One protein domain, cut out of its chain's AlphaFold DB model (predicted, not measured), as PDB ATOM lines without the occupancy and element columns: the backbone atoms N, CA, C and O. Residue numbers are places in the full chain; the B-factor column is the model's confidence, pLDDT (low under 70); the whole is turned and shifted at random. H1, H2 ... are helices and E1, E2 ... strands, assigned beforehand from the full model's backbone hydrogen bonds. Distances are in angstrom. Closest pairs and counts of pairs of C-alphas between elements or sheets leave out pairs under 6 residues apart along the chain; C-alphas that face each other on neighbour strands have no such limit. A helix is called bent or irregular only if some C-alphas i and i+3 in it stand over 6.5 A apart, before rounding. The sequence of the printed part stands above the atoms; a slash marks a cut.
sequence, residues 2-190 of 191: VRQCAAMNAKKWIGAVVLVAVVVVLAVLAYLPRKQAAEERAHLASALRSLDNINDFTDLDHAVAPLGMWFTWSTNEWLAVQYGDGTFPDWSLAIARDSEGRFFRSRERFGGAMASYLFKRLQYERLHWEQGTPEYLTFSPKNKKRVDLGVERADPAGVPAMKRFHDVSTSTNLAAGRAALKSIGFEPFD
ATOM      1  N   VAL A   2     109.784  57.221 -51.739       57.81
ATOM      2  CA  VAL A   2     108.651  56.458 -52.334       57.81
ATOM      3  C   VAL A   2     107.615  55.942 -51.309       57.81
ATOM      4  O   VAL A   2     106.428  55.863 -51.612       57.81
ATOM      5  N   ARG A   3     108.009  55.670 -50.055       55.41
ATOM      6  CA  ARG A   3     107.082  55.192 -49.004       55.41
ATOM      7  C   ARG A   3     106.083  56.248 -48.493       55.41
ATOM      8  O   ARG A   3     105.046  55.867 -47.961       55.41
ATOM      9  N   GLN A   4     106.344  57.547 -48.673       53.56
ATOM     10  CA  GLN A   4     105.435  58.609 -48.207       53.56
ATOM     11  C   GLN A   4     104.255  58.863 -49.167       53.56
ATOM     12  O   GLN A   4     103.175  59.215 -48.697       53.56
ATOM     13  N   CYS A   5     104.389  58.587 -50.473       55.31
ATOM     14  CA  CYS A   5     103.275  58.719 -51.428       55.31
ATOM     15  C   CYS A   5     102.195  57.632 -51.266       55.31
ATOM     16  O   CYS A   5     101.019  57.900 -51.495       55.31
ATOM     17  N   ALA A   6     102.556  56.421 -50.826       59.88
ATOM     18  CA  ALA A   6     101.590  55.331 -50.643       59.88
ATOM     19  C   ALA A   6     100.671  55.540 -49.420       59.88
ATOM     20  O   ALA A   6      99.476  55.247 -49.471       59.88
ATOM     21  N   ALA A   7     101.199  56.108 -48.331       60.91
ATOM     22  CA  ALA A   7     100.455  56.300 -47.083       60.91
ATOM     23  C   ALA A   7      99.357  57.379 -47.180       60.91
ATOM     24  O   ALA A   7      98.348  57.315 -46.475       60.91
ATOM     25  N   MET A   8      99.526  58.363 -48.070       61.56
ATOM     26  CA  MET A   8      98.571  59.461 -48.242       61.56
ATOM     27  C   MET A   8      97.298  59.036 -48.994       61.56
ATOM     28  O   MET A   8      96.232  59.611 -48.776       61.56
ATOM     29  N   ASN A   9      97.383  57.990 -49.822       77.25
ATOM     30  CA  ASN A   9      96.235  57.442 -50.545       77.25
ATOM     31  C   ASN A   9      95.343  56.581 -49.642       77.25
ATOM     32  O   ASN A   9      94.121  56.673 -49.730       77.25
ATOM     33  N   ALA A  10      95.923  55.813 -48.717       81.69
ATOM     34  CA  ALA A  10      95.163  54.924 -47.835       81.69
ATOM     35  C   ALA A  10      94.132  55.673 -46.966       81.69
ATOM     36  O   ALA A  10      92.983  55.252 -46.867       81.69
ATOM     37  N   LYS A  11      94.500  56.829 -46.393       81.62
ATOM     38  CA  LYS A  11      93.586  57.630 -45.553       81.62
ATOM     39  C   LYS A  11      92.371  58.158 -46.325       81.62
ATOM     40  O   LYS A  11      91.269  58.172 -45.785       81.62
ATOM     41  N   LYS A  12      92.559  58.556 -47.590       88.06
ATOM     42  CA  LYS A  12      91.466  59.029 -48.458       88.06
ATOM     43  C   LYS A  12      90.499  57.897 -48.814       88.06
ATOM     44  O   LYS A  12      89.291  58.099 -48.754       88.06
ATOM     45  N   TRP A  13      91.023  56.706 -49.106       90.50
ATOM     46  CA  TRP A  13      90.204  55.521 -49.374       90.50
ATOM     47  C   TRP A  13      89.390  55.081 -48.158       90.50
ATOM     48  O   TRP A  13      88.202  54.809 -48.301       90.50
ATOM     49  N   ILE A  14      89.982  55.090 -46.959       92.31
ATOM     50  CA  ILE A  14      89.254  54.779 -45.719       92.31
ATOM     51  C   ILE A  14      88.095  55.762 -45.519       92.31
ATOM     52  O   ILE A  14      86.970  55.334 -45.279       92.31
ATOM     53  N   GLY A  15      88.339  57.068 -45.681       93.81
ATOM     54  CA  GLY A  15      87.287  58.083 -45.563       93.81
ATOM     55  C   GLY A  15      86.138  57.876 -46.555       93.81
ATOM     56  O   GLY A  15      84.974  57.948 -46.167       93.81
ATOM     57  N   ALA A  16      86.450  57.555 -47.815       94.06
ATOM     58  CA  ALA A  16      85.441  57.279 -48.837       94.06
ATOM     59  C   ALA A  16      84.620  56.015 -48.527       94.06
ATOM     60  O   ALA A  16      83.395  56.046 -48.628       94.06
ATOM     61  N   VAL A  17      85.267  54.924 -48.099       95.75
ATOM     62  CA  VAL A  17      84.581  53.676 -47.723       95.75
ATOM     63  C   VAL A  17      83.655  53.897 -46.527       95.75
ATOM     64  O   VAL A  17      82.508  53.457 -46.559       95.75
ATOM     65  N   VAL A  18      84.114  54.622 -45.502       97.44
ATOM     66  CA  VAL A  18      83.287  54.964 -44.335       97.44
ATOM     67  C   VAL A  18      82.087  55.812 -44.752       97.44
ATOM     68  O   VAL A  18      80.970  55.520 -44.336       97.44
ATOM     69  N   LEU A  19      82.283  56.818 -45.609       97.62
ATOM     70  CA  LEU A  19      81.187  57.654 -46.098       97.62
ATOM     71  C   LEU A  19      80.139  56.831 -46.860       97.62
ATOM     72  O   LEU A  19      78.949  56.962 -46.587       97.62
ATOM     73  N   VAL A  20      80.569  55.955 -47.773       97.94
ATOM     74  CA  VAL A  20      79.659  55.067 -48.515       97.94
ATOM     75  C   VAL A  20      78.905  54.145 -47.558       97.94
ATOM     76  O   VAL A  20      77.687  54.025 -47.671       97.94
ATOM     77  N   ALA A  21      79.592  53.543 -46.582       97.88
ATOM     78  CA  ALA A  21      78.954  52.688 -45.586       97.88
ATOM     79  C   ALA A  21      77.882  53.447 -44.783       97.88
ATOM     80  O   ALA A  21      76.773  52.943 -44.618       97.88
ATOM     81  N   VAL A  22      78.167  54.679 -44.349       98.31
ATOM     82  CA  VAL A  22      77.196  55.532 -43.643       98.31
ATOM     83  C   VAL A  22      75.989  55.843 -44.527       98.31
ATOM     84  O   VAL A  22      74.856  55.701 -44.073       98.31
ATOM     85  N   VAL A  23      76.200  56.211 -45.793       98.25
ATOM     86  CA  VAL A  23      75.101  56.493 -46.733       98.25
ATOM     87  C   VAL A  23      74.220  55.259 -46.941       98.25
ATOM     88  O   VAL A  23      72.997  55.377 -46.906       98.25
ATOM     89  N   VAL A  24      74.817  54.075 -47.098       98.25
ATOM     90  CA  VAL A  24      74.072  52.814 -47.239       98.25
ATOM     91  C   VAL A  24      73.259  52.515 -45.978       98.25
ATOM     92  O   VAL A  24      72.075  52.206 -46.086       98.25
ATOM     93  N   VAL A  25      73.847  52.661 -44.787       98.06
ATOM     94  CA  VAL A  25      73.133  52.456 -43.516       98.06
ATOM     95  C   VAL A  25      71.953  53.422 -43.392       98.06
ATOM     96  O   VAL A  25      70.845  52.988 -43.084       98.06
ATOM     97  N   LEU A  26      72.147  54.709 -43.691       97.94
ATOM     98  CA  LEU A  26      71.069  55.701 -43.657       97.94
ATOM     99  C   LEU A  26      69.961  55.390 -44.673       97.94
ATOM    100  O   LEU A  26      68.781  55.511 -44.343       97.94
ATOM    101  N   ALA A  27      70.317  54.946 -45.881       97.31
ATOM    102  CA  ALA A  27      69.346  54.540 -46.892       97.31
ATOM    103  C   ALA A  27      68.517  53.328 -46.433       97.31
ATOM    104  O   ALA A  27      67.295  53.335 -46.580       97.31
ATOM    105  N   VAL A  28      69.152  52.320 -45.821       95.81
ATOM    106  CA  VAL A  28      68.460  51.150 -45.258       95.81
ATOM    107  C   VAL A  28      67.534  51.562 -44.110       95.81
ATOM    108  O   VAL A  28      66.362  51.184 -44.113       95.81
ATOM    109  N   LEU A  29      68.011  52.389 -43.175       95.38
ATOM    110  CA  LEU A  29      67.203  52.891 -42.056       95.38
ATOM    111  C   LEU A  29      66.009  53.735 -42.524       95.38
ATOM    112  O   LEU A  29      64.950  53.685 -41.907       95.38
ATOM    113  N   ALA A  30      66.142  54.471 -43.630       95.06
ATOM    114  CA  ALA A  30      65.034  55.213 -44.230       95.06
ATOM    115  C   ALA A  30      64.058  54.313 -45.014       95.06
ATOM    116  O   ALA A  30      62.869  54.627 -45.116       95.06
ATOM    117  N   TYR A  31      64.546  53.209 -45.586       94.62
ATOM    118  CA  TYR A  31      63.756  52.289 -46.403       94.62
ATOM    119  C   TYR A  31      62.893  51.336 -45.566       94.62
ATOM    120  O   TYR A  31      61.711  51.165 -45.870       94.62
ATOM    121  N   LEU A  32      63.447  50.741 -44.502       92.75
ATOM    122  CA  LEU A  32      62.759  49.699 -43.728       92.75
ATOM    123  C   LEU A  32      61.398  50.152 -43.158       92.75
ATOM    124  O   LEU A  32      60.414  49.463 -43.425       92.75
ATOM    125  N   PRO A  33      61.260  51.315 -42.489       92.50
ATOM    126  CA  PRO A  33      59.965  51.749 -41.954       92.50
ATOM    127  C   PRO A  33      58.921  52.007 -43.045       92.50
ATOM    128  O   PRO A  33      57.729  51.797 -42.837       92.50
ATOM    129  N   ARG A  34      59.354  52.446 -44.237       94.06
ATOM    130  CA  ARG A  34      58.453  52.675 -45.379       94.06
ATOM    131  C   ARG A  34      57.924  51.365 -45.932       94.06
ATOM    132  O   ARG A  34      56.732  51.268 -46.205       94.06
ATOM    133  N   LYS A  35      58.803  50.369 -46.072       92.69
ATOM    134  CA  LYS A  35      58.415  49.016 -46.474       92.69
ATOM    135  C   LYS A  35      57.415  48.430 -45.471       92.69
ATOM    136  O   LYS A  35      56.358  47.975 -45.884       92.69
ATOM    137  N   GLN A  36      57.703  48.545 -44.172       92.75
ATOM    138  CA  GLN A  36      56.814  48.093 -43.098       92.75
ATOM    139  C   GLN A  36      55.426  48.733 -43.187       92.75
ATOM    140  O   GLN A  36      54.416  48.040 -43.229       92.75
ATOM    141  N   ALA A  37      55.377  50.066 -43.266       93.38
ATOM    142  CA  ALA A  37      54.121  50.799 -43.340       93.38
ATOM    143  C   ALA A  37      53.329  50.470 -44.616       93.38
ATOM    144  O   ALA A  37      52.102  50.492 -44.592       93.38
ATOM    145  N   ALA A  38      54.007  50.188 -45.732       94.62
ATOM    146  CA  ALA A  38      53.351  49.772 -46.967       94.62
ATOM    147  C   ALA A  38      52.711  48.382 -46.834       94.62
ATOM    148  O   ALA A  38      51.559  48.217 -47.231       94.62
ATOM    149  N   GLU A  39      53.416  47.416 -46.241       94.75
ATOM    150  CA  GLU A  39      52.893  46.065 -45.990       94.75
ATOM    151  C   GLU A  39      51.734  46.082 -44.982       94.75
ATOM    152  O   GLU A  39      50.673  45.530 -45.272       94.75
ATOM    153  N   GLU A  40      51.876  46.799 -43.861       94.56
ATOM    154  CA  GLU A  40      50.810  46.959 -42.861       94.56
ATOM    155  C   GLU A  40      49.554  47.595 -43.483       94.56
ATOM    156  O   GLU A  40      48.442  47.120 -43.263       94.56
ATOM    157  N   ARG A  41      49.711  48.638 -44.316       95.88
ATOM    158  CA  ARG A  41      48.587  49.277 -45.029       95.88
ATOM    159  C   ARG A  41      47.936  48.351 -46.047       95.88
ATOM    160  O   ARG A  41      46.713  48.355 -46.161       95.88
ATOM    161  N   ALA A  42      48.731  47.589 -46.797       95.81
ATOM    162  CA  ALA A  42      48.211  46.628 -47.761       95.81
ATOM    163  C   ALA A  42      47.407  45.528 -47.054       95.81
ATOM    164  O   ALA A  42      46.303  45.202 -47.494       95.81
ATOM    165  N   HIS A  43      47.918  45.017 -45.930       95.56
ATOM    166  CA  HIS A  43      47.205  44.048 -45.105       95.56
ATOM    167  C   HIS A  43      45.919  44.640 -44.518       95.56
ATOM    168  O   HIS A  43      44.863  44.037 -44.675       95.56
ATOM    169  N   LEU A  44      45.971  45.845 -43.936       96.69
ATOM    170  CA  LEU A  44      44.789  46.547 -43.427       96.69
ATOM    171  C   LEU A  44      43.710  46.694 -44.507       96.69
ATOM    172  O   LEU A  44      42.565  46.322 -44.280       96.69
ATOM    173  N   ALA A  45      44.069  47.194 -45.691       97.31
ATOM    174  CA  ALA A  45      43.121  47.383 -46.787       97.31
ATOM    175  C   ALA A  45      42.503  46.058 -47.262       97.31
ATOM    176  O   ALA A  45      41.313  46.007 -47.578       97.31
ATOM    177  N   SER A  46      43.300  44.983 -47.302       96.62
ATOM    178  CA  SER A  46      42.798  43.640 -47.599       96.62
ATOM    179  C   SER A  46      41.833  43.155 -46.520       96.62
ATOM    180  O   SER A  46      40.763  42.658 -46.855       96.62
ATOM    181  N   ALA A  47      42.176  43.341 -45.244       96.44
ATOM    182  CA  ALA A  47      41.370  42.888 -44.119       96.44
ATOM    183  C   ALA A  47      40.040  43.609 -44.008       96.44
ATOM    184  O   ALA A  47      39.012  42.962 -43.835       96.44
ATOM    185  N   LEU A  48      40.038  44.927 -44.188       97.50
ATOM    186  CA  LEU A  48      38.804  45.701 -44.237       97.50
ATOM    187  C   LEU A  48      37.893  45.197 -45.352       97.50
ATOM    188  O   LEU A  48      36.733  44.905 -45.098       97.50
ATOM    189  N   ARG A  49      38.427  44.996 -46.562       97.19
ATOM    190  CA  ARG A  49      37.640  44.485 -47.690       97.19
ATOM    191  C   ARG A  49      37.093  43.081 -47.434       97.19
ATOM    192  O   ARG A  49      35.924  42.831 -47.698       97.19
ATOM    193  N   SER A  50      37.930  42.158 -46.966       96.50
ATOM    194  CA  SER A  50      37.524  40.771 -46.716       96.50
ATOM    195  C   SER A  50      36.481  40.680 -45.608       96.50
ATOM    196  O   SER A  50      35.484  39.986 -45.772       96.50
ATOM    197  N   LEU A  51      36.687  41.398 -44.502       96.75
ATOM    198  CA  LEU A  51      35.781  41.358 -43.360       96.75
ATOM    199  C   LEU A  51      34.475  42.107 -43.629       96.75
ATOM    200  O   LEU A  51      33.428  41.669 -43.156       96.75
ATOM    201  N   ASP A  52      34.505  43.214 -44.376       97.00
ATOM    202  CA  ASP A  52      33.292  43.981 -44.677       97.00
ATOM    203  C   ASP A  52      32.321  43.217 -45.587       97.00
ATOM    204  O   ASP A  52      31.107  43.319 -45.427       97.00
ATOM    205  N   ASN A  53      32.859  42.352 -46.452       96.00
ATOM    206  CA  ASN A  53      32.089  41.496 -47.353       96.00
ATOM    207  C   ASN A  53      31.465  40.254 -46.688       96.00
ATOM    208  O   ASN A  53      30.822  39.476 -47.388       96.00
ATOM    209  N   ILE A  54      31.645  40.038 -45.379       95.56
ATOM    210  CA  ILE A  54      30.987  38.932 -44.665       95.56
ATOM    211  C   ILE A  54      29.491  39.241 -44.563       95.56
ATOM    212  O   ILE A  54      29.109  40.161 -43.831       95.56
ATOM    213  N   ASN A  55      28.663  38.458 -45.258       89.50
ATOM    214  CA  ASN A  55      27.204  38.554 -45.194       89.50
ATOM    215  C   ASN A  55      26.583  37.384 -44.423       89.50
ATOM    216  O   ASN A  55      25.541  37.557 -43.788       89.50
ATOM    217  N   ASP A  56      27.222  36.213 -44.444       86.50
ATOM    218  CA  ASP A  56      26.761  35.026 -43.727       86.50
ATOM    219  C   ASP A  56      27.913  34.172 -43.155       86.50
ATOM    220  O   ASP A  56      29.090  34.527 -43.229       86.50
ATOM    221  N   PHE A  57      27.572  33.041 -42.527       84.62
ATOM    222  CA  PHE A  57      28.560  32.142 -41.918       84.62
ATOM    223  C   PHE A  57      29.461  31.434 -42.929       84.62
ATOM    224  O   PHE A  57      30.569  31.045 -42.566       84.62
ATOM    225  N   THR A  58      29.006  31.243 -44.168       83.81
ATOM    226  CA  THR A  58      29.809  30.585 -45.207       83.81
ATOM    227  C   THR A  58      30.954  31.481 -45.672       83.81
ATOM    228  O   THR A  58      32.025  30.979 -46.016       83.81
ATOM    229  N   ASP A  59      30.786  32.799 -45.556       90.88
ATOM    230  CA  ASP A  59      31.830  33.780 -45.859       90.88
ATOM    231  C   ASP A  59      32.936  33.840 -44.790       90.88
ATOM    232  O   ASP A  59      34.053  34.272 -45.084       90.88
ATOM    233  N   LEU A  60      32.664  33.414 -43.547       91.31
ATOM    234  CA  LEU A  60      33.574  33.626 -42.414       91.31
ATOM    235  C   LEU A  60      34.937  32.953 -42.601       91.31
ATOM    236  O   LEU A  60      35.961  33.599 -42.381       91.31
ATOM    237  N   ASP A  61      34.974  31.680 -43.007       87.81
ATOM    238  CA  ASP A  61      36.240  30.959 -43.211       87.81
ATOM    239  C   ASP A  61      37.070  31.593 -44.341       87.81
ATOM    240  O   ASP A  61      38.290  31.732 -44.217       87.81
ATOM    241  N   HIS A  62      36.417  32.048 -45.414       88.62
ATOM    242  CA  HIS A  62      37.084  32.723 -46.527       88.62
ATOM    243  C   HIS A  62      37.608  34.108 -46.141       88.62
ATOM    244  O   HIS A  62      38.718  34.477 -46.532       88.62
ATOM    245  N   ALA A  63      36.840  34.864 -45.359       93.44
ATOM    246  CA  ALA A  63      37.192  36.221 -44.969       93.44
ATOM    247  C   ALA A  63      38.386  36.278 -44.008       93.44
ATOM    248  O   ALA A  63      39.175  37.221 -44.071       93.44
ATOM    249  N   VAL A  64      38.545  35.278 -43.132       92.69
ATOM    250  CA  VAL A  64      39.625  35.265 -42.131       92.69
ATOM    251  C   VAL A  64      40.903  34.572 -42.610       92.69
ATOM    252  O   VAL A  64      41.947  34.702 -41.972       92.69
ATOM    253  N   ALA A  65      40.874  33.847 -43.728       83.81
ATOM    254  CA  ALA A  65      42.043  33.141 -44.246       83.81
ATOM    255  C   ALA A  65      43.229  34.093 -44.559       83.81
ATOM    256  O   ALA A  65      43.013  35.265 -44.887       83.81
ATOM    257  N   PRO A  66      44.493  33.617 -44.496       83.44
ATOM    258  CA  PRO A  66      44.915  32.253 -44.145       83.44
ATOM    259  C   PRO A  66      45.219  32.023 -42.651       83.44
ATOM    260  O   PRO A  66      45.273  30.873 -42.229       83.44
ATOM    261  N   LEU A  67      45.444  33.078 -41.860       84.81
ATOM    262  CA  LEU A  67      45.892  32.974 -40.456       84.81
ATOM    263  C   LEU A  67      44.858  33.457 -39.431       84.81
ATOM    264  O   LEU A  67      45.153  33.516 -38.238       84.81
ATOM    265  N   GLY A  68      43.665  33.832 -39.878       89.69
ATOM    266  CA  GLY A  68      42.614  34.332 -39.012       89.69
ATOM    267  C   GLY A  68      41.765  33.248 -38.350       89.69
ATOM    268  O   GLY A  68      42.014  32.047 -38.452       89.69
ATOM    269  N   MET A  69      40.749  33.703 -37.628       93.00
ATOM    270  CA  MET A  69      39.781  32.866 -36.926       93.00
ATOM    271  C   MET A  69      38.465  33.611 -36.757       93.00
ATOM    272  O   MET A  69      38.428  34.836 -36.814       93.00
ATOM    273  N   TRP A  70      37.394  32.884 -36.483       94.00
ATOM    274  CA  TRP A  70      36.114  33.471 -36.127       94.00
ATOM    275  C   TRP A  70      35.491  32.736 -34.942       94.00
ATOM    276  O   TRP A  70      35.849  31.599 -34.627       94.00
ATOM    277  N   PHE A  71      34.570  33.421 -34.277       92.25
ATOM    278  CA  PHE A  71      33.810  32.955 -33.125       92.25
ATOM    279  C   PHE A  71      32.331  33.188 -33.391       92.25
ATOM    280  O   PHE A  71      31.969  34.206 -33.982       92.25
ATOM    281  N   THR A  72      31.485  32.269 -32.938       91.75
ATOM    282  CA  THR A  72      30.028  32.371 -33.044       91.75
ATOM    283  C   THR A  72      29.384  32.043 -31.707       91.75
ATOM    284  O   THR A  72      29.926  31.257 -30.924       91.75
ATOM    285  N   TRP A  73      28.237  32.661 -31.428       89.12
ATOM    286  CA  TRP A  73      27.513  32.475 -30.163       89.12
ATOM    287  C   TRP A  73      26.071  32.042 -30.395       89.12
ATOM    288  O   TRP A  73      25.730  30.878 -30.194       89.12
ATOM    289  N   SER A  74      25.224  32.980 -30.812       86.50
ATOM    290  CA  SER A  74      23.844  32.727 -31.224       86.50
ATOM    291  C   SER A  74      23.732  32.694 -32.751       86.50
ATOM    292  O   SER A  74      24.716  32.903 -33.459       86.50
ATOM    293  N   THR A  75      22.525  32.440 -33.271       79.75
ATOM    294  CA  THR A  75      22.273  32.224 -34.704       79.75
ATOM    295  C   THR A  75      22.803  33.330 -35.610       79.75
ATOM    296  O   THR A  75      23.071  33.024 -36.752       79.75
ATOM    297  N   ASN A  76      22.981  34.570 -35.141       89.19
ATOM    298  CA  ASN A  76      23.457  35.689 -35.972       89.19
ATOM    299  C   ASN A  76      24.595  36.493 -35.319       89.19
ATOM    300  O   ASN A  76      24.922  37.593 -35.764       89.19
ATOM    301  N   GLU A  77      25.184  35.985 -34.238       94.44
ATOM    302  CA  GLU A  77      26.269  36.669 -33.539       94.44
ATOM    303  C   GLU A  77      27.605  36.034 -33.883       94.44
ATOM    304  O   GLU A  77      27.841  34.858 -33.590       94.44
ATOM    305  N   TRP A  78      28.494  36.838 -34.458       95.38
ATOM    306  CA  TRP A  78      29.826  36.399 -34.834       95.38
ATOM    307  C   TRP A  78      30.872  37.487 -34.615       95.38
ATOM    308  O   TRP A  78      30.573  38.681 -34.532       95.38
ATOM    309  N   LEU A  79      32.121  37.045 -34.506       96.75
ATOM    310  CA  LEU A  79      33.303  37.889 -34.457       96.75
ATOM    311  C   LEU A  79      34.401  37.228 -35.279       96.75
ATOM    312  O   LEU A  79      34.824  36.121 -34.965       96.75
ATOM    313  N   ALA A  80      34.852  37.902 -36.326       96.62
ATOM    314  CA  ALA A  80      35.881  37.435 -37.241       96.62
ATOM    315  C   ALA A  80      37.163  38.233 -37.011       96.62
ATOM    316  O   ALA A  80      37.103  39.441 -36.812       96.62
ATOM    317  N   VAL A  81      38.315  37.570 -37.034       96.69
ATOM    318  CA  VAL A  81      39.643  38.153 -36.836       96.69
ATOM    319  C   VAL A  81      40.530  37.711 -37.988       96.69
ATOM    320  O   VAL A  81      40.812  36.523 -38.115       96.69
ATOM    321  N   GLN A  82      41.012  38.649 -38.795       96.06
ATOM    322  CA  GLN A  82      42.100  38.408 -39.736       96.06
ATOM    323  C   GLN A  82      43.421  38.885 -39.128       96.06
ATOM    324  O   GLN A  82      43.467  39.905 -38.440       96.06
ATOM    325  N   TYR A  83      44.491  38.133 -39.365       95.19
ATOM    326  CA  TYR A  83      45.825  38.423 -38.850       95.19
ATOM    327  C   TYR A  83      46.866  38.311 -39.955       95.19
ATOM    328  O   TYR A  83      46.809  37.402 -40.789       95.19
ATOM    329  N   GLY A  84      47.830  39.221 -39.924       93.56
ATOM    330  CA  GLY A  84      49.019  39.195 -40.755       93.56
ATOM    331  C   GLY A  84      50.233  39.642 -39.956       93.56
ATOM    332  O   GLY A  84      50.143  40.523 -39.097       93.56
ATOM    333  N   ASP A  85      51.373  39.037 -40.255       92.88
ATOM    334  CA  ASP A  85      52.671  39.456 -39.755       92.88
ATOM    335  C   ASP A  85      53.763  39.362 -40.824       92.88
ATOM    336  O   ASP A  85      53.628  38.697 -41.855       92.88
ATOM    337  N   GLY A  86      54.849  40.091 -40.580       88.69
ATOM    338  CA  GLY A  86      56.047  40.116 -41.407       88.69
ATOM    339  C   GLY A  86      57.294  39.852 -40.573       88.69
ATOM    340  O   GLY A  86      57.424  40.310 -39.439       88.69
ATOM    341  N   THR A  87      58.240  39.104 -41.142       81.06
ATOM    342  CA  THR A  87      59.485  38.719 -40.459       81.06
ATOM    343  C   THR A  87      60.601  39.759 -40.596       81.06
ATOM    344  O   THR A  87      61.463  39.822 -39.721       81.06
ATOM    345  N   PHE A  88      60.609  40.581 -41.658       73.31
ATOM    346  CA  PHE A  88      61.583  41.668 -41.832       73.31
ATOM    347  C   PHE A  88      61.148  42.737 -42.869       73.31
ATOM    348  O   PHE A  88      61.116  42.461 -44.081       73.31
ATOM    349  N   PRO A  89      60.923  43.999 -42.459       76.19
ATOM    350  CA  PRO A  89      60.880  44.502 -41.081       76.19
ATOM    351  C   PRO A  89      59.756  43.843 -40.274       76.19
ATOM    352  O   PRO A  89      58.755  43.416 -40.840       76.19
ATOM    353  N   ASP A  90      59.952  43.733 -38.964       88.56
ATOM    354  CA  ASP A  90      58.976  43.130 -38.062       88.56
ATOM    355  C   ASP A  90      57.691  43.969 -38.004       88.56
ATOM    356  O   ASP A  90      57.729  45.133 -37.598       88.56
ATOM    357  N   TRP A  91      56.562  43.379 -38.391       93.31
ATOM    358  CA  TRP A  91      55.240  43.939 -38.137       93.31
ATOM    359  C   TRP A  91      54.226  42.846 -37.822       93.31
ATOM    360  O   TRP A  91      54.370  41.701 -38.243       93.31
ATOM    361  N   SER A  92      53.172  43.230 -37.111       94.62
ATOM    362  CA  SER A  92      51.985  42.414 -36.876       94.62
ATOM    363  C   SER A  92      50.756  43.303 -36.834       94.62
ATOM    364  O   SER A  92      50.776  44.389 -36.248       94.62
ATOM    365  N   LEU A  93      49.685  42.840 -37.463       96.44
ATOM    366  CA  LEU A  93      48.409  43.529 -37.482       96.44
ATOM    367  C   LEU A  93      47.283  42.499 -37.455       96.44
ATOM    368  O   LEU A  93      47.225  41.603 -38.294       96.44
ATOM    369  N   ALA A  94      46.382  42.650 -36.492       96.69
ATOM    370  CA  ALA A  94      45.141  41.901 -36.412       96.69
ATOM    371  C   ALA A  94      43.964  42.863 -36.561       96.69
ATOM    372  O   ALA A  94      43.892  43.866 -35.846       96.69
ATOM    373  N   ILE A  95      43.034  42.542 -37.454       98.00
ATOM    374  CA  ILE A  95      41.785  43.277 -37.646       98.00
ATOM    375  C   ILE A  95      40.640  42.340 -37.318       98.00
ATOM    376  O   ILE A  95      40.558  41.242 -37.859       98.00
ATOM    377  N   ALA A  96      39.761  42.777 -36.430       98.00
ATOM    378  CA  ALA A  96      38.533  42.077 -36.123       98.00
ATOM    379  C   ALA A  96      37.322  42.877 -36.592       98.00
ATOM    380  O   ALA A  96      37.328  44.106 -36.523       98.00
ATOM    381  N   ARG A  97      36.275  42.172 -37.014       98.06
ATOM    382  CA  ARG A  97      34.941  42.716 -37.268       98.06
ATOM    383  C   ARG A  97      33.925  41.842 -36.553       98.06
ATOM    384  O   ARG A  97      34.094  40.624 -36.497       98.06
ATOM    385  N   ASP A  98      32.893  42.448 -35.993       97.69
ATOM    386  CA  ASP A  98      31.758  41.716 -35.441       97.69
ATOM    387  C   ASP A  98      30.507  41.805 -36.323       97.69
ATOM    388  O   ASP A  98      30.443  42.599 -37.261       97.69
ATOM    389  N   SER A  99      29.494  41.006 -35.990       96.56
ATOM    390  CA  SER A  99      28.210  40.979 -36.700       96.56
ATOM    391  C   SER A  99      27.380  42.262 -36.596       96.56
ATOM    392  O   SER A  99      26.391  42.403 -37.307       96.56
ATOM    393  N   GLU A 100      27.776  43.215 -35.746       96.69
ATOM    394  CA  GLU A 100      27.174  44.554 -35.666       96.69
ATOM    395  C   GLU A 100      27.980  45.588 -36.479       96.69
ATOM    396  O   GLU A 100      27.748  46.789 -36.357       96.69
ATOM    397  N   GLY A 101      28.943  45.140 -37.292       96.69
ATOM    398  CA  GLY A 101      29.748  45.990 -38.167       96.69
ATOM    399  C   GLY A 101      30.841  46.787 -37.454       96.69
ATOM    400  O   GLY A 101      31.448  47.656 -38.077       96.69
ATOM    401  N   ARG A 102      31.133  46.524 -36.171       98.12
ATOM    402  CA  ARG A 102      32.223  47.230 -35.482       98.12
ATOM    403  C   ARG A 102      33.566  46.602 -35.785       98.12
ATOM    404  O   ARG A 102      33.715  45.380 -35.726       98.12
ATOM    405  N   PHE A 103      34.553  47.465 -35.982       98.31
ATOM    406  CA  PHE A 103      35.932  47.073 -36.200       98.31
ATOM    407  C   PHE A 103      36.795  47.252 -34.951       98.31
ATOM    408  O   PHE A 103      36.632  48.186 -34.159       98.31
ATOM    409  N   PHE A 104      37.745  46.335 -34.789       98.38
ATOM    410  CA  PHE A 104      38.768  46.386 -33.756       98.38
ATOM    411  C   PHE A 104      40.134  46.083 -34.357       98.38
ATOM    412  O   PHE A 104      40.253  45.272 -35.272       98.38
ATOM    413  N   ARG A 105      41.181  46.707 -33.828       97.81
ATOM    414  CA  ARG A 105      42.554  46.535 -34.297       97.81
ATOM    415  C   ARG A 105      43.464  46.186 -33.138       97.81
ATOM    416  O   ARG A 105      43.344  46.765 -32.064       97.81
ATOM    417  N   SER A 106      44.423  45.308 -33.386       96.81
ATOM    418  CA  SER A 106      45.546  45.064 -32.490       96.81
ATOM    419  C   SER A 106      46.848  45.007 -33.284       96.81
ATOM    420  O   SER A 106      46.869  44.555 -34.427       96.81
ATOM    421  N   ARG A 107      47.936  45.489 -32.681       95.12
ATOM    422  CA  ARG A 107      49.306  45.359 -33.208       95.12
ATOM    423  C   ARG A 107      50.120  44.301 -32.465       95.12
ATOM    424  O   ARG A 107      51.305  44.144 -32.736       95.12
ATOM    425  N   GLU A 108      49.496  43.589 -31.534       93.00
ATOM    426  CA  GLU A 108      50.127  42.492 -30.807       93.00
ATOM    427  C   GLU A 108      50.481  41.336 -31.757       93.00
ATOM    428  O   GLU A 108      49.818  41.098 -32.772       93.00
ATOM    429  N   ARG A 109      51.539  40.596 -31.418       90.75
ATOM    430  CA  ARG A 109      51.975  39.421 -32.179       90.75
ATOM    431  C   ARG A 109      51.206  38.188 -31.729       90.75
ATOM    432  O   ARG A 109      51.390  37.704 -30.613       90.75
ATOM    433  N   PHE A 110      50.391  37.642 -32.626       88.81
ATOM    434  CA  PHE A 110      49.549  36.482 -32.337       88.81
ATOM    435  C   PHE A 110      49.903  35.227 -33.139       88.81
ATOM    436  O   PHE A 110      49.313  34.183 -32.874       88.81
ATOM    437  N   GLY A 111      50.867  35.285 -34.066       83.06
ATOM    438  CA  GLY A 111      51.129  34.220 -35.045       83.06
ATOM    439  C   GLY A 111      51.217  32.814 -34.443       83.06
ATOM    440  O   GLY A 111      50.481  31.917 -34.852       83.06
ATOM    441  N   GLY A 112      52.024  32.625 -33.392       82.44
ATOM    442  CA  GLY A 112      52.138  31.326 -32.714       82.44
ATOM    443  C   GLY A 112      50.845  30.867 -32.022       82.44
ATOM    444  O   GLY A 112      50.496  29.684 -32.067       82.44
ATOM    445  N   ALA A 113      50.101  31.794 -31.414       82.75
ATOM    446  CA  ALA A 113      48.861  31.492 -30.703       82.75
ATOM    447  C   ALA A 113      47.706  31.176 -31.662       82.75
ATOM    448  O   ALA A 113      46.988  30.198 -31.444       82.75
ATOM    449  N   MET A 114      47.557  31.952 -32.739       85.00
ATOM    450  CA  MET A 114      46.525  31.728 -33.753       85.00
ATOM    451  C   MET A 114      46.789  30.447 -34.535       85.00
ATOM    452  O   MET A 114      45.871  29.646 -34.683       85.00
ATOM    453  N   ALA A 115      48.040  30.184 -34.930       82.44
ATOM    454  CA  ALA A 115      48.409  28.923 -35.571       82.44
ATOM    455  C   ALA A 115      48.111  27.716 -34.665       82.44
ATOM    456  O   ALA A 115      47.526  26.731 -35.113       82.44
ATOM    457  N   SER A 116      48.442  27.808 -33.371       80.12
ATOM    458  CA  SER A 116      48.149  26.746 -32.398       80.12
ATOM    459  C   SER A 116      46.646  26.527 -32.202       80.12
ATOM    460  O   SER A 116      46.198  25.385 -32.085       80.12
ATOM    461  N   TYR A 117      45.858  27.606 -32.156       80.19
ATOM    462  CA  TYR A 117      44.401  27.529 -32.049       80.19
ATOM    463  C   TYR A 117      43.788  26.900 -33.301       80.19
ATOM    464  O   TYR A 117      43.030  25.938 -33.183       80.19
ATOM    465  N   LEU A 118      44.169  27.382 -34.489       78.75
ATOM    466  CA  LEU A 118      43.702  26.864 -35.772       78.75
ATOM    467  C   LEU A 118      44.032  25.377 -35.919       78.75
ATOM    468  O   LEU A 118      43.165  24.584 -36.268       78.75
ATOM    469  N   PHE A 119      45.256  24.975 -35.576       80.25
ATOM    470  CA  PHE A 119      45.663  23.574 -35.624       80.25
ATOM    471  C   PHE A 119      44.788  22.687 -34.728       80.25
ATOM    472  O   PHE A 119      44.307  21.646 -35.174       80.25
ATOM    473  N   LYS A 120      44.522  23.107 -33.484       79.88
ATOM    474  CA  LYS A 120      43.641  22.352 -32.577       79.88
ATOM    475  C   LYS A 120      42.187  22.339 -33.042       79.88
ATOM    476  O   LYS A 120      41.542  21.299 -32.919       79.88
ATOM    477  N   ARG A 121      41.684  23.451 -33.589       76.25
ATOM    478  CA  ARG A 121      40.346  23.532 -34.197       76.25
ATOM    479  C   ARG A 121      40.217  22.513 -35.332       76.25
ATOM    480  O   ARG A 121      39.332  21.669 -35.273       76.25
ATOM    481  N   LEU A 122      41.152  22.516 -36.284       79.06
ATOM    482  CA  LEU A 122      41.156  21.587 -37.419       79.06
ATOM    483  C   LEU A 122      41.280  20.120 -36.980       79.06
ATOM    484  O   LEU A 122      40.619  19.245 -37.538       79.06
ATOM    485  N   GLN A 123      42.106  19.825 -35.968       80.94
ATOM    486  CA  GLN A 123      42.185  18.478 -35.388       80.94
ATOM    487  C   GLN A 123      40.850  18.036 -34.782       80.94
ATOM    488  O   GLN A 123      40.437  16.893 -34.964       80.94
ATOM    489  N   TYR A 124      40.172  18.933 -34.068       71.25
ATOM    490  CA  TYR A 124      38.880  18.651 -33.458       71.25
ATOM    491  C   TYR A 124      37.789  18.422 -34.507       71.25
ATOM    492  O   TYR A 124      37.066  17.430 -34.420       71.25
ATOM    493  N   GLU A 125      37.697  19.304 -35.504       70.88
ATOM    494  CA  GLU A 125      36.751  19.197 -36.621       70.88
ATOM    495  C   GLU A 125      36.941  17.875 -37.371       70.88
ATOM    496  O   GLU A 125      35.967  17.168 -37.622       70.88
ATOM    497  N   ARG A 126      38.194  17.474 -37.633       76.69
ATOM    498  CA  ARG A 126      38.503  16.176 -38.246       76.69
ATOM    499  C   ARG A 126      37.968  15.001 -37.421       76.69
ATOM    500  O   ARG A 126      37.319  14.122 -37.978       76.69
ATOM    501  N   LEU A 127      38.204  14.996 -36.108       75.94
ATOM    502  CA  LEU A 127      37.743  13.918 -35.225       75.94
ATOM    503  C   LEU A 127      36.210  13.801 -35.180       75.94
ATOM    504  O   LEU A 127      35.690  12.696 -35.062       75.94
ATOM    505  N   HIS A 128      35.486  14.919 -35.269       68.00
ATOM    506  CA  HIS A 128      34.017  14.926 -35.233       68.00
ATOM    507  C   HIS A 128      33.404  14.561 -36.585       68.00
ATOM    508  O   HIS A 128      32.404  13.841 -36.640       68.00
ATOM    509  N   TRP A 129      34.053  14.976 -37.675       70.88
ATOM    510  CA  TRP A 129      33.704  14.541 -39.022       70.88
ATOM    511  C   TRP A 129      33.780  13.016 -39.162       70.88
ATOM    512  O   TRP A 129      32.834  12.389 -39.633       70.88
ATOM    513  N   GLU A 130      34.861  12.397 -38.673       75.44
ATOM    514  CA  GLU A 130      35.037  10.935 -38.678       75.44
ATOM    515  C   GLU A 130      33.975  10.192 -37.847       75.44
ATOM    516  O   GLU A 130      33.661   9.037 -38.128       75.44
ATOM    517  N   GLN A 131      33.386  10.856 -36.849       76.06
ATOM    518  CA  GLN A 131      32.340  10.299 -35.985       76.06
ATOM    519  C   GLN A 131      30.916  10.561 -36.503       76.06
ATOM    520  O   GLN A 131      29.949  10.214 -35.824       76.06
ATOM    521  N   GLY A 132      30.758  11.166 -37.688       61.88
ATOM    522  CA  GLY A 132      29.451  11.415 -38.306       61.88
ATOM    523  C   GLY A 132      28.599  12.463 -37.584       61.88
ATOM    524  O   GLY A 132      27.389  12.517 -37.791       61.88
ATOM    525  N   THR A 133      29.213  13.299 -36.744       54.81
ATOM    526  CA  THR A 133      28.543  14.407 -36.052       54.81
ATOM    527  C   THR A 133      29.200  15.717 -36.475       54.81
ATOM    528  O   THR A 133      30.087  16.212 -35.782       54.81
ATOM    529  N   PRO A 134      28.818  16.297 -37.631       53.31
ATOM    530  CA  PRO A 134      29.256  17.633 -38.010       53.31
ATOM    531  C   PRO A 134      28.553  18.663 -37.113       53.31
ATOM    532  O   PRO A 134      27.661  19.393 -37.533       53.31
ATOM    533  N   GLU A 135      28.927  18.694 -35.838       53.88
ATOM    534  CA  GLU A 135      28.673  19.830 -34.969       53.88
ATOM    535  C   GLU A 135      29.718  20.883 -35.353       53.88
ATOM    536  O   GLU A 135      30.867  20.843 -34.908       53.88
ATOM    537  N   TYR A 136      29.336  21.810 -36.242       50.41
ATOM    538  CA  TYR A 136      30.053  23.079 -36.350       50.41
ATOM    539  C   TYR A 136      30.128  23.656 -34.940       50.41
ATOM    540  O   TYR A 136      29.124  23.645 -34.232       50.41
ATOM    541  N   LEU A 137      31.320  24.080 -34.520       51.69
ATOM    542  CA  LEU A 137      31.626  24.510 -33.156       51.69
ATOM    543  C   LEU A 137      30.759  25.703 -32.706       51.69
ATOM    544  O   LEU A 137      31.253  26.811 -32.541       51.69
ATOM    545  N   THR A 138      29.487  25.487 -32.382       47.28
ATOM    546  CA  THR A 138      28.880  26.190 -31.261       47.28
ATOM    547  C   THR A 138      29.576  25.612 -30.041       47.28
ATOM    548  O   THR A 138      29.358  24.448 -29.697       47.28
ATOM    549  N   PHE A 139      30.505  26.366 -29.451       48.94
ATOM    550  CA  PHE A 139      31.273  25.950 -28.277       48.94
ATOM    551  C   PHE A 139      30.317  25.699 -27.098       48.94
ATOM    552  O   PHE A 139      30.072  26.550 -26.250       48.94
ATOM    553  N   SER A 140      29.743  24.498 -27.049       43.03
ATOM    554  CA  SER A 140      28.919  24.039 -25.942       43.03
ATOM    555  C   SER A 140      29.796  23.919 -24.689       43.03
ATOM    556  O   SER A 140      30.935  23.446 -24.787       43.03
ATOM    557  N   PRO A 141      29.298  24.270 -23.486       44.19
ATOM    558  CA  PRO A 141      30.046  24.169 -22.229       44.19
ATOM    559  C   PRO A 141      30.703  22.799 -21.978       44.19
ATOM    560  O   PRO A 141      31.712  22.716 -21.279       44.19
ATOM    561  N   LYS A 142      30.172  21.718 -22.572       47.88
ATOM    562  CA  LYS A 142      30.749  20.364 -22.493       47.88
ATOM    563  C   LYS A 142      32.094  20.231 -23.225       47.88
ATOM    564  O   LYS A 142      32.940  19.456 -22.781       47.88
ATOM    565  N   ASN A 143      32.329  21.021 -24.276       49.81
ATOM    566  CA  ASN A 143      33.553  20.978 -25.087       49.81
ATOM    567  C   ASN A 143      34.702  21.800 -24.471       49.81
ATOM    568  O   ASN A 143      35.869  21.558 -24.783       49.81
ATOM    569  N   LYS A 144      34.394  22.695 -23.517       52.72
ATOM    570  CA  LYS A 144      35.361  23.537 -22.788       52.72
ATOM    571  C   LYS A 144      36.490  22.720 -22.142       52.72
ATOM    572  O   LYS A 144      37.664  22.946 -22.416       52.72
ATOM    573  N   LYS A 145      36.123  21.658 -21.415       54.69
ATOM    574  CA  LYS A 145      37.055  20.814 -20.644       54.69
ATOM    575  C   LYS A 145      38.107  20.095 -21.504       54.69
ATOM    576  O   LYS A 145      39.165  19.731 -21.000       54.69
ATOM    577  N   ARG A 146      37.819  19.846 -22.790       51.19
ATOM    578  CA  ARG A 146      38.745  19.168 -23.719       51.19
ATOM    579  C   ARG A 146      39.742  20.128 -24.362       51.19
ATOM    580  O   ARG A 146      40.875  19.727 -24.610       51.19
ATOM    581  N   VAL A 147      39.345  21.378 -24.600       54.22
ATOM    582  CA  VAL A 147      40.252  22.410 -25.121       54.22
ATOM    583  C   VAL A 147      41.245  22.845 -24.040       54.22
ATOM    584  O   VAL A 147      42.437  22.928 -24.336       54.22
ATOM    585  N   ASP A 148      40.793  22.974 -22.788       54.56
ATOM    586  CA  ASP A 148      41.641  23.285 -21.625       54.56
ATOM    587  C   ASP A 148      42.836  22.314 -21.491       54.56
ATOM    588  O   ASP A 148      43.986  22.742 -21.379       54.56
ATOM    589  N   LEU A 149      42.594  21.003 -21.640       51.69
ATOM    590  CA  LEU A 149      43.628  19.955 -21.569       51.69
ATOM    591  C   LEU A 149      44.694  20.054 -22.673       51.69
ATOM    592  O   LEU A 149      45.832  19.621 -22.491       51.69
ATOM    593  N   GLY A 150      44.339  20.601 -23.836       52.00
ATOM    594  CA  GLY A 150      45.293  20.832 -24.913       52.00
ATOM    595  C   GLY A 150      46.139  22.082 -24.678       52.00
ATOM    596  O   GLY A 150      47.288  22.131 -25.121       52.00
ATOM    597  N   VAL A 151      45.571  23.128 -24.065       52.78
ATOM    598  CA  VAL A 151      46.239  24.423 -23.820       52.78
ATOM    599  C   VAL A 151      47.377  24.277 -22.804       52.78
ATOM    600  O   VAL A 151      48.432  24.862 -23.018       52.78
ATOM    601  N   GLU A 152      47.228  23.424 -21.787       52.25
ATOM    602  CA  GLU A 152      48.253  23.209 -20.748       52.25
ATOM    603  C   GLU A 152      49.559  22.556 -21.240       52.25
ATOM    604  O   GLU A 152      50.581  22.656 -20.567       52.25
ATOM    605  N   ARG A 153      49.564  21.896 -22.409       51.47
ATOM    606  CA  ARG A 153      50.757  21.213 -22.958       51.47
ATOM    607  C   ARG A 153      51.551  22.028 -23.985       51.47
ATOM    608  O   ARG A 153      52.554  21.529 -24.489       51.47
ATOM    609  N   ALA A 154      51.099  23.230 -24.344       49.00
ATOM    610  CA  ALA A 154      51.776  24.073 -25.331       49.00
ATOM    611  C   ALA A 154      52.894  24.923 -24.692       49.00
ATOM    612  O   ALA A 154      52.874  25.179 -23.493       49.00
ATOM    613  N   ASP A 155      53.860  25.343 -25.515       51.72
ATOM    614  CA  ASP A 155      54.999  26.213 -25.180       51.72
ATOM    615  C   ASP A 155      54.638  27.307 -24.145       51.72
ATOM    616  O   ASP A 155      53.727  28.099 -24.415       51.72
ATOM    617  N   PRO A 156      55.328  27.395 -22.988       53.91
ATOM    618  CA  PRO A 156      55.001  28.341 -21.918       53.91
ATOM    619  C   PRO A 156      54.968  29.812 -22.364       53.91
ATOM    620  O   PRO A 156      54.269  30.609 -21.738       53.91
ATOM    621  N   ALA A 157      55.648  30.182 -23.457       55.88
ATOM    622  CA  ALA A 157      55.564  31.530 -24.027       55.88
ATOM    623  C   ALA A 157      54.264  31.782 -24.827       55.88
ATOM    624  O   ALA A 157      53.790  32.917 -24.889       55.88
ATOM    625  N   GLY A 158      53.659  30.743 -25.417       55.78
ATOM    626  CA  GLY A 158      52.438  30.826 -26.234       55.78
ATOM    627  C   GLY A 158      51.129  30.591 -25.469       55.78
ATOM    628  O   GLY A 158      50.061  31.018 -25.920       55.78
ATOM    629  N   VAL A 159      51.196  29.962 -24.289       60.69
ATOM    630  CA  VAL A 159      50.034  29.677 -23.423       60.69
ATOM    631  C   VAL A 159      49.206  30.926 -23.083       60.69
ATOM    632  O   VAL A 159      47.977  30.846 -23.179       60.69
ATOM    633  N   PRO A 160      49.797  32.096 -22.749       75.19
ATOM    634  CA  PRO A 160      49.006  33.268 -22.386       75.19
ATOM    635  C   PRO A 160      48.123  33.756 -23.537       75.19
ATOM    636  O   PRO A 160      46.947  34.039 -23.330       75.19
ATOM    637  N   ALA A 161      48.662  33.817 -24.757       69.38
ATOM    638  CA  ALA A 161      47.932  34.291 -25.929       69.38
ATOM    639  C   ALA A 161      46.889  33.271 -26.422       69.38
ATOM    640  O   ALA A 161      45.794  33.652 -26.834       69.38
ATOM    641  N   MET A 162      47.172  31.970 -26.311       75.88
ATOM    642  CA  MET A 162      46.188  30.934 -26.630       75.88
ATOM    643  C   MET A 162      45.003  30.952 -25.658       75.88
ATOM    644  O   MET A 162      43.851  30.918 -26.088       75.88
ATOM    645  N   LYS A 163      45.280  31.052 -24.352       80.62
ATOM    646  CA  LYS A 163      44.241  31.174 -23.322       80.62
ATOM    647  C   LYS A 163      43.362  32.405 -23.562       80.62
ATOM    648  O   LYS A 163      42.150  32.338 -23.427       80.62
ATOM    649  N   ARG A 164      43.971  33.507 -23.984       84.94
ATOM    650  CA  ARG A 164      43.298  34.762 -24.327       84.94
ATOM    651  C   ARG A 164      42.260  34.607 -25.452       84.94
ATOM    652  O   ARG A 164      41.130  35.049 -25.282       84.94
ATOM    653  N   PHE A 165      42.582  33.924 -26.556       88.50
ATOM    654  CA  PHE A 165      41.585  33.621 -27.600       88.50
ATOM    655  C   PHE A 165      40.568  32.558 -27.168       88.50
ATOM    656  O   PHE A 165      39.413  32.607 -27.584       88.50
ATOM    657  N   HIS A 166      40.963  31.628 -26.298       85.88
ATOM    658  CA  HIS A 166      40.029  30.682 -25.691       85.88
ATOM    659  C   HIS A 166      38.979  31.379 -24.806       85.88
ATOM    660  O   HIS A 166      37.804  31.014 -24.817       85.88
ATOM    661  N   ASP A 167      39.372  32.424 -24.076       89.25
ATOM    662  CA  ASP A 167      38.447  33.233 -23.279       89.25
ATOM    663  C   ASP A 167      37.429  33.963 -24.191       89.25
ATOM    664  O   ASP A 167      36.253  34.072 -23.841       89.25
ATOM    665  N   VAL A 168      37.829  34.370 -25.409       91.69
ATOM    666  CA  VAL A 168      36.895  34.876 -26.439       91.69
ATOM    667  C   VAL A 168      35.955  33.763 -26.911       91.69
ATOM    668  O   VAL A 168      34.738  33.948 -26.881       91.69
ATOM    669  N   SER A 169      36.488  32.593 -27.281       87.94
ATOM    670  CA  SER A 169      35.696  31.479 -27.826       87.94
ATOM    671  C   SER A 169      34.712  30.865 -26.830       87.94
ATOM    672  O   SER A 169      33.749  30.224 -27.234       87.94
ATOM    673  N   THR A 170      34.967  31.013 -25.529       87.06
ATOM    674  CA  THR A 170      34.120  30.475 -24.450       87.06
ATOM    675  C   THR A 170      33.265  31.528 -23.757       87.06
ATOM    676  O   THR A 170      32.597  31.230 -22.761       87.06
ATOM    677  N   SER A 171      33.277  32.758 -24.266       92.50
ATOM    678  CA  SER A 171      32.381  33.805 -23.796       92.50
ATOM    679  C   SER A 171      30.918  33.453 -24.098       92.50
ATOM    680  O   SER A 171      30.618  32.645 -24.973       92.50
ATOM    681  N   THR A 172      29.989  34.016 -23.328       92.25
ATOM    682  CA  THR A 172      28.574  33.609 -23.362       92.25
ATOM    683  C   THR A 172      27.758  34.269 -24.469       92.25
ATOM    684  O   THR A 172      26.690  33.771 -24.806       92.25
ATOM    685  N   ASN A 173      28.221  35.401 -24.993       94.38
ATOM    686  CA  ASN A 173      27.574  36.181 -26.042       94.38
ATOM    687  C   ASN A 173      28.588  37.144 -26.668       94.38
ATOM    688  O   ASN A 173      29.710  37.305 -26.174       94.38
ATOM    689  N   LEU A 174      28.165  37.851 -27.712       95.69
ATOM    690  CA  LEU A 174      29.014  38.781 -28.445       95.69
ATOM    691  C   LEU A 174      29.565  39.931 -27.582       95.69
ATOM    692  O   LEU A 174      30.717  40.334 -27.740       95.69
ATOM    693  N   ALA A 175      28.788  40.452 -26.628       97.00
ATOM    694  CA  ALA A 175      29.255  41.503 -25.722       97.00
ATOM    695  C   ALA A 175      30.409  41.020 -24.822       97.00
ATOM    696  O   ALA A 175      31.418  41.717 -24.679       97.00
ATOM    697  N   ALA A 176      30.293  39.812 -24.266       96.00
ATOM    698  CA  ALA A 176      31.357  39.170 -23.502       96.00
ATOM    699  C   ALA A 176      32.563  38.832 -24.396       96.00
ATOM    700  O   ALA A 176      33.702  39.063 -23.989       96.00
ATOM    701  N   GLY A 177      32.323  38.386 -25.632       95.94
ATOM    702  CA  GLY A 177      33.357  38.147 -26.639       95.94
ATOM    703  C   GLY A 177      34.170  39.397 -26.958       95.94
ATOM    704  O   GLY A 177      35.395  39.349 -26.966       95.94
ATOM    705  N   ARG A 178      33.516  40.553 -27.116       97.44
ATOM    706  CA  ARG A 178      34.188  41.852 -27.290       97.44
ATOM    707  C   ARG A 178      34.996  42.261 -26.070       97.44
ATOM    708  O   ARG A 178      36.091  42.790 -26.221       97.44
ATOM    709  N   ALA A 179      34.455  42.073 -24.866       97.00
ATOM    710  CA  ALA A 179      35.177  42.390 -23.637       97.00
ATOM    711  C   ALA A 179      36.445  41.532 -23.511       97.00
ATOM    712  O   ALA A 179      37.522  42.064 -23.233       97.00
ATOM    713  N   ALA A 180      36.334  40.234 -23.811       95.62
ATOM    714  CA  ALA A 180      37.472  39.333 -23.900       95.62
ATOM    715  C   ALA A 180      38.451  39.792 -24.991       95.62
ATOM    716  O   ALA A 180      39.630  39.943 -24.700       95.62
ATOM    717  N   LEU A 181      37.983  40.138 -26.194       95.88
ATOM    718  CA  LEU A 181      38.835  40.625 -27.284       95.88
ATOM    719  C   LEU A 181      39.611  41.901 -26.890       95.88
ATOM    720  O   LEU A 181      40.808  42.028 -27.142       95.88
ATOM    721  N   LYS A 182      38.966  42.838 -26.193       96.69
ATOM    722  CA  LYS A 182      39.637  44.044 -25.683       96.69
ATOM    723  C   LYS A 182      40.718  43.717 -24.658       96.69
ATOM    724  O   LYS A 182      41.790  44.316 -24.687       96.69
ATOM    725  N   SER A 183      40.480  42.731 -23.790       94.81
ATOM    726  CA  SER A 183      41.460  42.306 -22.778       94.81
ATOM    727  C   SER A 183      42.758  41.745 -23.373       94.81
ATOM    728  O   SER A 183      43.768  41.660 -22.675       94.81
ATOM    729  N   ILE A 184      42.746  41.383 -24.660       93.56
ATOM    730  CA  ILE A 184      43.891  40.798 -25.366       93.56
ATOM    731  C   ILE A 184      44.598  41.815 -26.274       93.56
ATOM    732  O   ILE A 184      45.473  41.427 -27.041       93.56
ATOM    733  N   GLY A 185      44.252  43.104 -26.157       95.25
ATOM    734  CA  GLY A 185      44.923  44.206 -26.849       95.25
ATOM    735  C   GLY A 185      44.247  44.657 -28.144       95.25
ATOM    736  O   GLY A 185      44.900  45.301 -28.963       95.25
ATOM    737  N   PHE A 186      42.977  44.302 -28.370       97.38
ATOM    738  CA  PHE A 186      42.191  44.897 -29.454       97.38
ATOM    739  C   PHE A 186      41.516  46.187 -28.999       97.38
ATOM    740  O   PHE A 186      40.821  46.233 -27.985       97.38
ATOM    741  N   GLU A 187      41.645  47.220 -29.816       97.94
ATOM    742  CA  GLU A 187      41.033  48.523 -29.598       97.94
ATOM    743  C   GLU A 187      39.983  48.789 -30.682       97.94
ATOM    744  O   GLU A 187      40.240  48.483 -31.849       97.94
ATOM    745  N   PRO A 188      38.805  49.342 -30.340       98.12
ATOM    746  CA  PRO A 188      37.856  49.806 -31.347       98.12
ATOM    747  C   PRO A 188      38.503  50.842 -32.270       98.12
ATOM    748  O   PRO A 188      39.227  51.717 -31.795       98.12
ATOM    749  N   PHE A 189      38.212  50.778 -33.567       97.81
ATOM    750  CA  PHE A 189      38.608  51.822 -34.511       97.81
ATOM    751  C   PHE A 189      37.552  52.008 -35.602       97.81
ATOM    752  O   PHE A 189      36.753  51.107 -35.853       97.81
ATOM    753  N   ASP A 190      37.563  53.188 -36.213       96.38
ATOM    754  CA  ASP A 190      36.719  53.543 -37.353       96.38
ATOM    755  C   ASP A 190      37.585  53.462 -38.626       96.38
ATOM    756  O   ASP A 190      38.622  54.141 -38.666       96.38
TER     757      ASP A 190
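What this domain is: This is residues 2 to 190 of the 191 residues of an uncharacterized protein of Verrucomicrobiales bacterium (UniProt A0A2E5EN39). One very long helix, H1, begins as an arm sticking out alone, residues 2 to 30, and runs on nearly straight into a compact head. In the head, a twisted antiparallel sheet of five strands is covered on both faces, three layers in all: H1b and H2 on one face, H3 and H6 on the other, with H5 beside H6 and H4 farther out. The 189 printed residues hold six named helices and five named strands, in the order H1 H2 E1 E2 E3 E4 H3 H4 H5 H6 E5; the sheet runs E1 E2 E3 E4 E5, and the class is mixed. The whole is a rod spanning 92 by 38 by 29 A, only just loose, close to extended, with a radius of gyration of the C-alphas of 24.1 A.

Where its parts are: H1, residues 2 to 52, begins at C-alpha 2 (108.651, 56.458, -52.334). By its hydrogen bonds it was assigned as one helix, but it is bent: C-alphas 30 and 33 are 6.5 A apart. Its arms are H1a, residues 2 to 30, 44.4 A, and H1b, residues 33 to 52, 27.9 A, at a shallow tilt of 18 degrees. H2 is residues 57 to 64. The strands E1, 69 to 72, E2, 78 to 87, 30.3 A, E3, 90 to 98, 27.4 A, and E4, 103 to 106, form a meander, each the antiparallel neighbour of the one before. H3, 111 to 130, is 28.5 A long; H4 is 141 to 151, H5 159 to 169 and H6 174 to 183. H2 and H4 are only just irregular: C-alphas 58 and 61 are 6.7 A apart, 142 and 145 6.6 A. E5, 187 to 189, ends at C-alpha 189 (38.608, 51.822, -34.511).

How they stand to each other: In the hairpin E2 and E3, N 82 and O 95 are 2.8 A apart, within hydrogen-bond range; so are N 105 of E4 and O 187 of E5, at 2.8 A. H1b is along E3, 8.4 A over the sheet; their closest C-alphas, Leu 51 and Arg 97, are 6.3 A apart. H6 is on the opposite face, at a height of 8.0 A. H5 and H6, a helical hairpin, touch at Val 168 and Gly 177, their closest C-alphas, 4.8 A. Every O i to N i+4 pair is within range in H1b, H3, H5 and H6, against 18 of 25 in H1a, 2 of 4 in H2 and 3 of 7 in H4, which has 5 of 8 O i to N i+3 pairs.

The domain as a whole: Without residues 2 to 30, the body spans 53 by 36 by 29 A. The printed part has no cut and no long link. Confidence is under 70 at residues 2 to 8, 128, 132 to 159 and 161.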